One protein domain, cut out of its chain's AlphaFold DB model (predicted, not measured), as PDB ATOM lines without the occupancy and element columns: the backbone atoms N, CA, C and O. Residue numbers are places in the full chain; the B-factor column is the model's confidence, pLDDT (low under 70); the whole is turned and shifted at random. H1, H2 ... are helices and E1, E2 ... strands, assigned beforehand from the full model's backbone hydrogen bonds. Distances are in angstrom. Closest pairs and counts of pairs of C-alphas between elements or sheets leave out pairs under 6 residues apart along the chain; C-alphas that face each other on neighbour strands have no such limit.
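Overview. This is residues 37 to 74, 93 to 104 and 296 to 326 of the 929 residues of the protein "Polyamine transporter 2" of Aspergillus awamori (UniProt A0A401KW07). What does one see first? A winding stretch, residues 37 to 63, leads into a tiny antiparallel pair, E1 and E2, sitting between helices H1 and H2. What is it made of? The 81 printed residues hold E1, H1, E2, H2 and H3 in order; it is mostly helix, with under half in named elements. It is compact, radius of gyration of the C-alphas 12.2 A, spanning 34 by 27 by 25 A.

Along the chain. Where do elements begin? E1, residues 64 to 66, 6.7 A, begins at C-alpha 64 (9.842, 31.012, 41.457); H1 is 67 to 74, 10.8 A. What follows? E2 is 95 to 97, 6.5 A; H2 297 to 312, 21.7 A; H3 320 to 323, 5.2 A, ending at C-alpha 323 (18.899, 22.746, 51.309).

Arrangement. How do E1 and E2 pair? They are antiparallel, 150 degrees; N 65 and O 96, 2.8 A, are within hydrogen-bond range. What about helices? The closest C-alphas of E2 and H2, Val 97 and Ala 305, are 6.3 A apart. H1 and H2 are apart; in both, every O i to N i+4 pair is within hydrogen-bond range, and H3 is too short for one.

Size, cuts and confidence. Where are cuts? C-alphas 74 and 93 are 16.1 A apart, 104 and 296 13.5 A. Where is confidence low? Residues under 70 pLDDT include 37 to 55.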
ATOM      1  N   THR A  37      26.580  39.570  50.910       60.78
ATOM      2  CA  THR A  37      25.429  39.029  51.641       60.78
ATOM      3  C   THR A  37      24.817  40.098  52.538       60.78
ATOM      4  O   THR A  37      25.546  40.793  53.250       60.78
ATOM      5  N   ASP A  38      23.489  40.203  52.523       57.97
ATOM      6  CA  ASP A  38      22.767  41.096  53.427       57.97
ATOM      7  C   ASP A  38      23.022  40.698  54.894       57.97
ATOM      8  O   ASP A  38      23.236  39.529  55.213       57.97
ATOM      9  N   TYR A  39      22.966  41.663  55.808       58.03
ATOM     10  CA  TYR A  39      23.166  41.479  57.249       58.03
ATOM     11  C   TYR A  39      22.211  40.454  57.866       58.03
ATOM     12  O   TYR A  39      22.541  39.820  58.866       58.03
ATOM     13  N   ASN A  40      21.009  40.340  57.297       55.72
ATOM     14  CA  ASN A  40      19.964  39.419  57.737       55.72
ATOM     15  C   ASN A  40      19.988  38.087  56.977       55.72
ATOM     16  O   ASN A  40      19.097  37.256  57.171       55.72
ATOM     17  N   TYR A  41      20.971  37.888  56.096       59.50
ATOM     18  CA  TYR A  41      21.122  36.634  55.388       59.50
ATOM     19  C   TYR A  41      21.448  35.522  56.404       59.50
ATOM     20  O   TYR A  41      22.372  35.677  57.203       59.50
ATOM     21  N   PRO A  42      20.680  34.419  56.429       60.53
ATOM     22  CA  PRO A  42      20.880  33.366  57.416       60.53
ATOM     23  C   PRO A  42      22.260  32.704  57.264       60.53
ATOM     24  O   PRO A  42      22.735  32.488  56.152       60.53
ATOM     25  N   ASP A  43      22.890  32.328  58.379       57.47
ATOM     26  CA  ASP A  43      24.199  31.654  58.414       57.47
ATOM     27  C   ASP A  43      24.069  30.193  57.913       57.47
ATOM     28  O   ASP A  43      24.130  29.251  58.694       57.47
ATOM     29  N   VAL A  44      23.833  29.956  56.611       55.62
ATOM     30  CA  VAL A  44      23.440  28.627  56.076       55.62
ATOM     31  C   VAL A  44      24.603  27.679  55.705       55.62
ATOM     32  O   VAL A  44      24.466  26.800  54.858       55.62
ATOM     33  N   GLY A  45      25.774  27.801  56.338       45.69
ATOM     34  CA  GLY A  45      26.849  26.791  56.242       45.69
ATOM     35  C   GLY A  45      27.667  26.737  54.934       45.69
ATOM     36  O   GLY A  45      28.601  25.940  54.847       45.69
ATOM     37  N   ARG A  46      27.400  27.594  53.937       50.22
ATOM     38  CA  ARG A  46      28.324  27.909  52.822       50.22
ATOM     39  C   ARG A  46      28.742  29.382  52.902       50.22
ATOM     40  O   ARG A  46      28.202  30.225  52.200       50.22
ATOM     41  N   GLU A  47      29.712  29.681  53.768       48.84
ATOM     42  CA  GLU A  47      30.137  31.061  54.091       48.84
ATOM     43  C   GLU A  47      30.846  31.818  52.949       48.84
ATOM     44  O   GLU A  47      31.042  33.027  53.065       48.84
ATOM     45  N   GLU A  48      31.270  31.138  51.878       47.38
ATOM     46  CA  GLU A  48      32.071  31.765  50.815       47.38
ATOM     47  C   GLU A  48      31.292  32.017  49.516       47.38
ATOM     48  O   GLU A  48      31.669  32.923  48.782       47.38
ATOM     49  N   ASN A  49      30.209  31.274  49.224       55.78
ATOM     50  CA  ASN A  49      29.460  31.392  47.959       55.78
ATOM     51  C   ASN A  49      28.004  30.885  48.080       55.78
ATOM     52  O   ASN A  49      27.735  29.721  47.747       55.78
ATOM     53  N   PRO A  50      27.055  31.711  48.553       61.69
ATOM     54  CA  PRO A  50      25.632  31.382  48.491       61.69
ATOM     55  C   PRO A  50      25.173  31.222  47.037       61.69
ATOM     56  O   PRO A  50      25.627  31.938  46.137       61.69
ATOM     57  N   VAL A  51      24.272  30.267  46.792       63.66
ATOM     58  CA  VAL A  51      23.784  29.988  45.430       63.66
ATOM     59  C   VAL A  51      22.895  31.136  44.957       63.66
ATOM     60  O   VAL A  51      22.959  31.493  43.778       63.66
ATOM     61  N   PHE A  52      22.159  31.772  45.881       69.00
ATOM     62  CA  PHE A  52      21.323  32.941  45.606       69.00
ATOM     63  C   PHE A  52      21.223  33.917  46.812       69.00
ATOM     64  O   PHE A  52      20.192  33.987  47.471       69.00
ATOM     65  N   PRO A  53      22.275  34.709  47.112       64.56
ATOM     66  CA  PRO A  53      22.295  35.673  48.217       64.56
ATOM     67  C   PRO A  53      21.150  36.694  48.186       64.56
ATOM     68  O   PRO A  53      20.761  37.216  49.227       64.56
ATOM     69  N   GLU A  54      20.598  36.971  47.008       69.38
ATOM     70  CA  GLU A  54      19.516  37.926  46.793       69.38
ATOM     71  C   GLU A  54      18.111  37.306  46.958       69.38
ATOM     72  O   GLU A  54      17.129  38.045  46.904       69.38
ATOM     73  N   GLU A  55      17.980  35.992  47.220       69.88
ATOM     74  CA  GLU A  55      16.686  35.273  47.335       69.88
ATOM     75  C   GLU A  55      15.677  35.992  48.244       69.88
ATOM     76  O   GLU A  55      14.486  36.055  47.937       69.88
ATOM     77  N   TYR A  56      16.158  36.587  49.338       72.44
ATOM     78  CA  TYR A  56      15.324  37.219  50.363       72.44
ATOM     79  C   TYR A  56      14.900  38.660  50.054       72.44
ATOM     80  O   TYR A  56      14.069  39.206  50.777       72.44
ATOM     81  N   THR A  57      15.447  39.275  49.003       71.00
ATOM     82  CA  THR A  57      15.144  40.664  48.605       71.00
ATOM     83  C   THR A  57      14.598  40.774  47.183       71.00
ATOM     84  O   THR A  57      13.998  41.787  46.831       71.00
ATOM     85  N   VAL A  58      14.767  39.732  46.365       74.31
ATOM     86  CA  VAL A  58      14.334  39.726  44.967       74.31
ATOM     87  C   VAL A  58      12.834  39.472  44.851       74.31
ATOM     88  O   VAL A  58      12.288  38.500  45.377       74.31
ATOM     89  N   GLU A  59      12.190  40.315  44.048       78.94
ATOM     90  CA  GLU A  59      10.818  40.122  43.590       78.94
ATOM     91  C   GLU A  59      10.811  39.632  42.140       78.94
ATOM     92  O   GLU A  59      11.464  40.223  41.273       78.94
ATOM     93  N   THR A  60      10.044  38.583  41.842       79.06
ATOM     94  CA  THR A  60       9.859  38.024  40.491       79.06
ATOM     95  C   THR A  60       8.383  38.011  40.087       79.06
ATOM     96  O   THR A  60       7.496  38.223  40.907       79.06
ATOM     97  N   ASN A  61       8.069  37.814  38.803       71.75
ATOM     98  CA  ASN A  61       6.665  37.740  38.365       71.75
ATOM     99  C   ASN A  61       5.981  36.451  38.827       71.75
ATOM    100  O   ASN A  61       4.785  36.444  39.106       71.75
ATOM    101  N   THR A  62       6.737  35.357  38.863       71.56
ATOM    102  CA  THR A  62       6.246  34.011  39.171       71.56
ATOM    103  C   THR A  62       6.419  33.634  40.639       71.56
ATOM    104  O   THR A  62       5.795  32.674  41.083       71.56
ATOM    105  N   GLY A  63       7.268  34.345  41.390       75.19
ATOM    106  CA  GLY A  63       7.676  33.954  42.742       75.19
ATOM    107  C   GLY A  63       8.545  32.688  42.772       75.19
ATOM    108  O   GLY A  63       8.729  32.099  43.834       75.19
ATOM    109  N   LEU A  64       9.057  32.240  41.620       79.94
ATOM    110  CA  LEU A  64       9.842  31.012  41.457       79.94
ATOM    111  C   LEU A  64      11.007  31.258  40.497       79.94
ATOM    112  O   LEU A  64      10.791  31.718  39.372       79.94
ATOM    113  N   VAL A  65      12.221  30.915  40.928       79.19
ATOM    114  CA  VAL A  65      13.453  31.025  40.137       79.19
ATOM    115  C   VAL A  65      14.112  29.648  40.016       79.19
ATOM    116  O   VAL A  65      14.522  29.079  41.027       79.19
ATOM    117  N   PRO A  66      14.250  29.092  38.798       77.69
ATOM    118  CA  PRO A  66      14.952  27.828  38.600       77.69
ATOM    119  C   PRO A  66      16.451  27.955  38.903       77.69
ATOM    120  O   PRO A  66      17.122  28.844  38.374       77.69
ATOM    121  N   GLU A  67      17.003  27.016  39.676       74.19
ATOM    122  CA  GLU A  67      18.429  26.978  40.046       74.19
ATOM    123  C   GLU A  67      19.355  27.005  38.819       74.19
ATOM    124  O   GLU A  67      20.325  27.760  38.779       74.19
ATOM    125  N   ARG A  68      19.004  26.268  37.758       69.62
ATOM    126  CA  ARG A  68      19.795  26.214  36.515       69.62
ATOM    127  C   ARG A  68      19.984  27.583  35.862       69.62
ATOM    128  O   ARG A  68      21.039  27.841  35.290       69.62
ATOM    129  N   THR A  69      18.985  28.463  35.932       70.69
ATOM    130  CA  THR A  69      19.062  29.808  35.342       70.69
ATOM    131  C   THR A  69      20.045  30.691  36.119       70.69
ATOM    132  O   THR A  69      20.768  31.489  35.519       70.69
ATOM    133  N   LEU A  70      20.121  30.513  37.443       71.38
ATOM    134  CA  LEU A  70      21.070  31.202  38.321       71.38
ATOM    135  C   LEU A  70      22.501  30.679  38.129       71.38
ATOM    136  O   LEU A  70      23.431  31.471  37.970       71.38
ATOM    137  N   GLU A  71      22.677  29.357  38.062       69.69
ATOM    138  CA  GLU A  71      23.974  28.726  37.789       69.69
ATOM    139  C   GLU A  71      24.530  29.161  36.427       69.69
ATOM    140  O   GLU A  71      25.700  29.531  36.316       69.69
ATOM    141  N   GLN A  72      23.683  29.219  35.393       68.19
ATOM    142  CA  GLN A  72      24.074  29.694  34.064       68.19
ATOM    143  C   GLN A  72      24.528  31.160  34.059       68.19
ATOM    144  O   GLN A  72      25.487  31.479  33.356       68.19
ATOM    145  N   MET A  73      23.905  32.044  34.849       65.38
ATOM    146  CA  MET A  73      24.353  33.441  34.982       65.38
ATOM    147  C   MET A  73      25.703  33.575  35.699       65.38
ATOM    148  O   MET A  73      26.496  34.437  35.336       65.38
ATOM    149  N   ARG A  74      25.997  32.714  36.681       66.88
ATOM    150  CA  ARG A  74      27.205  32.820  37.529       66.88
ATOM    151  C   ARG A  74      28.394  31.970  37.060       66.88
ATOM    152  O   ARG A  74      29.524  32.181  37.502       66.88
ATOM    153  N   PRO A  93      15.606  19.938  38.659       62.47
ATOM    154  CA  PRO A  93      16.272  21.132  39.159       62.47
ATOM    155  C   PRO A  93      15.416  21.801  40.231       62.47
ATOM    156  O   PRO A  93      14.210  21.966  40.052       62.47
ATOM    157  N   ALA A  94      16.049  22.182  41.338       68.31
ATOM    158  CA  ALA A  94      15.379  22.904  42.402       68.31
ATOM    159  C   ALA A  94      14.858  24.259  41.901       68.31
ATOM    160  O   ALA A  94      15.534  24.966  41.148       68.31
ATOM    161  N   GLU A  95      13.660  24.632  42.345       77.12
ATOM    162  CA  GLU A  95      13.088  25.961  42.125       77.12
ATOM    163  C   GLU A  95      13.097  26.722  43.453       77.12
ATOM    164  O   GLU A  95      12.474  26.289  44.427       77.12
ATOM    165  N   PHE A  96      13.816  27.845  43.488       78.25
ATOM    166  CA  PHE A  96      13.886  28.735  44.644       78.25
ATOM    167  C   PHE A  96      12.656  29.636  44.701       78.25
ATOM    168  O   PHE A  96      12.230  30.194  43.685       78.25
ATOM    169  N   VAL A  97      12.075  29.779  45.890       81.62
ATOM    170  CA  VAL A  97      10.870  30.590  46.103       81.62
ATOM    171  C   VAL A  97      11.272  32.026  46.398       81.62
ATOM    172  O   VAL A  97      12.037  32.280  47.317       81.62
ATOM    173  N   THR A  98      10.699  32.973  45.663       82.38
ATOM    174  CA  THR A  98      10.925  34.417  45.818       82.38
ATOM    175  C   THR A  98       9.607  35.158  46.051       82.38
ATOM    176  O   THR A  98       8.514  34.586  45.944       82.38
ATOM    177  N   PHE A  99       9.692  36.441  46.405       81.62
ATOM    178  CA  PHE A  99       8.510  37.296  46.511       81.62
ATOM    179  C   PHE A  99       7.945  37.619  45.126       81.62
ATOM    180  O   PHE A  99       8.675  37.634  44.133       81.62
ATOM    181  N   THR A 100       6.638  37.866  45.043       80.56
ATOM    182  CA  THR A 100       6.037  38.400  43.814       80.56
ATOM    183  C   THR A 100       6.210  39.923  43.754       80.56
ATOM    184  O   THR A 100       6.526  40.556  44.759       80.56
ATOM    185  N   ILE A 101       6.028  40.545  42.585       74.94
ATOM    186  CA  ILE A 101       6.069  42.018  42.494       74.94
ATOM    187  C   ILE A 101       4.987  42.634  43.389       74.94
ATOM    188  O   ILE A 101       3.811  42.289  43.242       74.94
ATOM    189  N   ASN A 102       5.367  43.600  44.236       72.62
ATOM    190  CA  ASN A 102       4.463  44.301  45.162       72.62
ATOM    191  C   ASN A 102       3.703  43.356  46.107       72.62
ATOM    192  O   ASN A 102       2.541  43.585  46.456       72.62
ATOM    193  N   ASP A 103       4.351  42.270  46.511       76.75
ATOM    194  CA  ASP A 103       3.772  41.292  47.416       76.75
ATOM    195  C   ASP A 103       3.438  41.908  48.787       76.75
ATOM    196  O   ASP A 103       4.335  42.478  49.423       76.75
ATOM    197  N   PRO A 104       2.194  41.788  49.292       78.81
ATOM    198  CA  PRO A 104       1.841  42.266  50.629       78.81
ATOM    199  C   PRO A 104       2.537  41.484  51.757       78.81
ATOM    200  O   PRO A 104       2.643  42.002  52.872       78.81
ATOM    201  N   TYR A 296      10.373  38.283  59.268       83.50
ATOM    202  CA  TYR A 296      11.574  37.600  58.797       83.50
ATOM    203  C   TYR A 296      11.347  36.877  57.463       83.50
ATOM    204  O   TYR A 296      10.688  35.831  57.416       83.50
ATOM    205  N   ALA A 297      11.924  37.426  56.388       79.88
ATOM    206  CA  ALA A 297      11.753  36.956  55.012       79.88
ATOM    207  C   ALA A 297      12.003  35.445  54.812       79.88
ATOM    208  O   ALA A 297      11.146  34.794  54.206       79.88
ATOM    209  N   PRO A 298      13.061  34.822  55.374       78.81
ATOM    210  CA  PRO A 298      13.300  33.392  55.170       78.81
ATOM    211  C   PRO A 298      12.177  32.490  55.702       78.81
ATOM    212  O   PRO A 298      11.804  31.503  55.070       78.81
ATOM    213  N   VAL A 299      11.564  32.847  56.835       81.50
ATOM    214  CA  VAL A 299      10.445  32.076  57.405       81.50
ATOM    215  C   VAL A 299       9.153  32.298  56.618       81.50
ATOM    216  O   VAL A 299       8.357  31.363  56.479       81.50
ATOM    217  N   ILE A 300       8.947  33.499  56.070       84.56
ATOM    218  CA  ILE A 300       7.817  33.800  55.178       84.56
ATOM    219  C   ILE A 300       7.918  32.939  53.912       84.56
ATOM    220  O   ILE A 300       6.983  32.193  53.601       84.56
ATOM    221  N   LEU A 301       9.080  32.944  53.250       83.00
ATOM    222  CA  LEU A 301       9.334  32.142  52.049       83.00
ATOM    223  C   LEU A 301       9.266  30.639  52.335       83.00
ATOM    224  O   LEU A 301       8.691  29.898  51.544       83.00
ATOM    225  N   LYS A 302       9.729  30.172  53.499       82.81
ATOM    226  CA  LYS A 302       9.584  28.767  53.918       82.81
ATOM    227  C   LYS A 302       8.121  28.343  54.078       82.81
ATOM    228  O   LYS A 302       7.728  27.267  53.623       82.81
ATOM    229  N   ARG A 303       7.282  29.180  54.707       83.12
ATOM    230  CA  ARG A 303       5.833  28.916  54.822       83.12
ATOM    231  C   ARG A 303       5.162  28.921  53.448       83.12
ATOM    232  O   ARG A 303       4.294  28.084  53.198       83.12
ATOM    233  N   ARG A 304       5.593  29.812  52.552       83.06
ATOM    234  CA  ARG A 304       5.127  29.866  51.163       83.06
ATOM    235  C   ARG A 304       5.549  28.640  50.359       83.06
ATOM    236  O   ARG A 304       4.689  28.033  49.737       83.06
ATOM    237  N   ALA A 305       6.807  28.217  50.430       81.69
ATOM    238  CA  ALA A 305       7.302  27.003  49.786       81.69
ATOM    239  C   ALA A 305       6.498  25.775  50.235       81.69
ATOM    240  O   ALA A 305       6.044  24.988  49.410       81.69
ATOM    241  N   ALA A 306       6.218  25.651  51.538       82.25
ATOM    242  CA  ALA A 306       5.375  24.579  52.063       82.25
ATOM    243  C   ALA A 306       3.921  24.638  51.551       82.25
ATOM    244  O   ALA A 306       3.307  23.588  51.354       82.25
ATOM    245  N   ARG A 307       3.363  25.839  51.333       83.62
ATOM    246  CA  ARG A 307       2.037  26.035  50.720       83.62
ATOM    247  C   ARG A 307       2.061  25.649  49.236       83.62
ATOM    248  O   ARG A 307       1.271  24.803  48.829       83.62
ATOM    249  N   LEU A 308       3.027  26.160  48.475       80.81
ATOM    250  CA  LEU A 308       3.199  25.875  47.049       80.81
ATOM    251  C   LEU A 308       3.445  24.386  46.783       80.81
ATOM    252  O   LEU A 308       2.842  23.846  45.863       80.81
ATOM    253  N   ARG A 309       4.230  23.683  47.612       82.25
ATOM    254  CA  ARG A 309       4.388  22.215  47.525       82.25
ATOM    255  C   ARG A 309       3.063  21.474  47.670       82.25
ATOM    256  O   ARG A 309       2.838  20.490  46.974       82.25
ATOM    257  N   LYS A 310       2.193  21.926  48.580       82.38
ATOM    258  CA  LYS A 310       0.868  21.319  48.790       82.38
ATOM    259  C   LYS A 310      -0.083  21.603  47.628       82.38
ATOM    260  O   LYS A 310      -0.863  20.727  47.280       82.38
ATOM    261  N   GLU A 311      -0.017  22.798  47.046       81.31
ATOM    262  CA  GLU A 311      -0.895  23.227  45.947       81.31
ATOM    263  C   GLU A 311      -0.468  22.665  44.583       81.31
ATOM    264  O   GLU A 311      -1.314  22.259  43.791       81.31
ATOM    265  N   THR A 312       0.837  22.611  44.305       75.19
ATOM    266  CA  THR A 312       1.386  22.148  43.015       75.19
ATOM    267  C   THR A 312       1.746  20.665  42.998       75.19
ATOM    268  O   THR A 312       1.885  20.088  41.922       75.19
ATOM    269  N   GLY A 313       1.925  20.038  44.166       70.81
ATOM    270  CA  GLY A 313       2.412  18.661  44.282       70.81
ATOM    271  C   GLY A 313       3.881  18.473  43.878       70.81
ATOM    272  O   GLY A 313       4.342  17.335  43.831       70.81
ATOM    273  N   ASN A 314       4.622  19.554  43.590       74.25
ATOM    274  CA  ASN A 314       6.022  19.503  43.169       74.25
ATOM    275  C   ASN A 314       6.967  19.527  44.394       74.25
ATOM    276  O   ASN A 314       7.022  20.544  45.095       74.25
ATOM    277  N   PRO A 315       7.729  18.450  44.673       71.62
ATOM    278  CA  PRO A 315       8.651  18.399  45.807       71.62
ATOM    279  C   PRO A 315       9.937  19.222  45.602       71.62
ATOM    280  O   PRO A 315      10.661  19.432  46.574       71.62
ATOM    281  N   ASN A 316      10.221  19.701  44.385       74.69
ATOM    282  CA  ASN A 316      11.473  20.400  44.052       74.69
ATOM    283  C   ASN A 316      11.453  21.907  44.341       74.69
ATOM    284  O   ASN A 316      12.474  22.572  44.180       74.69
ATOM    285  N   ILE A 317      10.319  22.447  44.790       75.81
ATOM    286  CA  ILE A 317      10.237  23.820  45.291       75.81
ATOM    287  C   ILE A 317      10.940  23.847  46.647       75.81
ATOM    288  O   ILE A 317      10.415  23.288  47.613       75.81
ATOM    289  N   ILE A 318      12.118  24.455  46.752       73.94
ATOM    290  CA  ILE A 318      12.932  24.464  47.976       73.94
ATOM    291  C   ILE A 318      13.418  25.869  48.314       73.94
ATOM    292  O   ILE A 318      13.604  26.697  47.434       73.94
ATOM    293  N   THR A 319      13.616  26.134  49.602       71.88
ATOM    294  CA  THR A 319      14.312  27.342  50.070       71.88
ATOM    295  C   THR A 319      15.780  27.021  50.349       71.88
ATOM    296  O   THR A 319      16.110  25.876  50.688       71.88
ATOM    297  N   GLU A 320      16.677  28.005  50.263       65.31
ATOM    298  CA  GLU A 320      18.105  27.789  50.555       65.31
ATOM    299  C   GLU A 320      18.340  27.288  51.999       65.31
ATOM    300  O   GLU A 320      19.159  26.393  52.226       65.31
ATOM    301  N   GLN A 321      17.514  27.730  52.959       63.62
ATOM    302  CA  GLN A 321      17.504  27.225  54.342       63.62
ATOM    303  C   GLN A 321      17.152  25.731  54.479       63.62
ATOM    304  O   GLN A 321      17.567  25.077  55.434       63.62
ATOM    305  N   GLU A 322      16.348  25.168  53.576       65.94
ATOM    306  CA  GLU A 322      15.986  23.743  53.618       65.94
ATOM    307  C   GLU A 322      17.031  22.857  52.940       65.94
ATOM    308  O   GLU A 322      17.179  21.689  53.319       65.94
ATOM    309  N   LYS A 323      17.774  23.413  51.974       61.56
ATOM    310  CA  LYS A 323      18.899  22.746  51.309       61.56
ATOM    311  C   LYS A 323      20.066  22.523  52.276       61.56
ATOM    312  O   LYS A 323      20.717  21.480  52.225       61.56
ATOM    313  N   HIS A 324      20.271  23.456  53.204       59.41
ATOM    314  CA  HIS A 324      21.310  23.408  54.226       59.41
ATOM    315  C   HIS A 324      20.687  23.425  55.631       59.41
ATOM    316  O   HIS A 324      20.468  24.470  56.236       59.41
ATOM    317  N   LYS A 325      20.386  22.238  56.175       58.31
ATOM    318  CA  LYS A 325      19.877  22.119  57.550       58.31
ATOM    319  C   LYS A 325      20.966  22.529  58.539       58.31
ATOM    320  O   LYS A 325      21.965  21.827  58.666       58.31
ATOM    321  N   LEU A 326      20.740  23.614  59.274       59.81
ATOM    322  CA  LEU A 326      21.599  23.981  60.394       59.81
ATOM    323  C   LEU A 326      21.416  22.987  61.540       59.81
ATOM    324  O   LEU A 326      20.311  22.792  62.051       59.81
TER     325      LEU A 326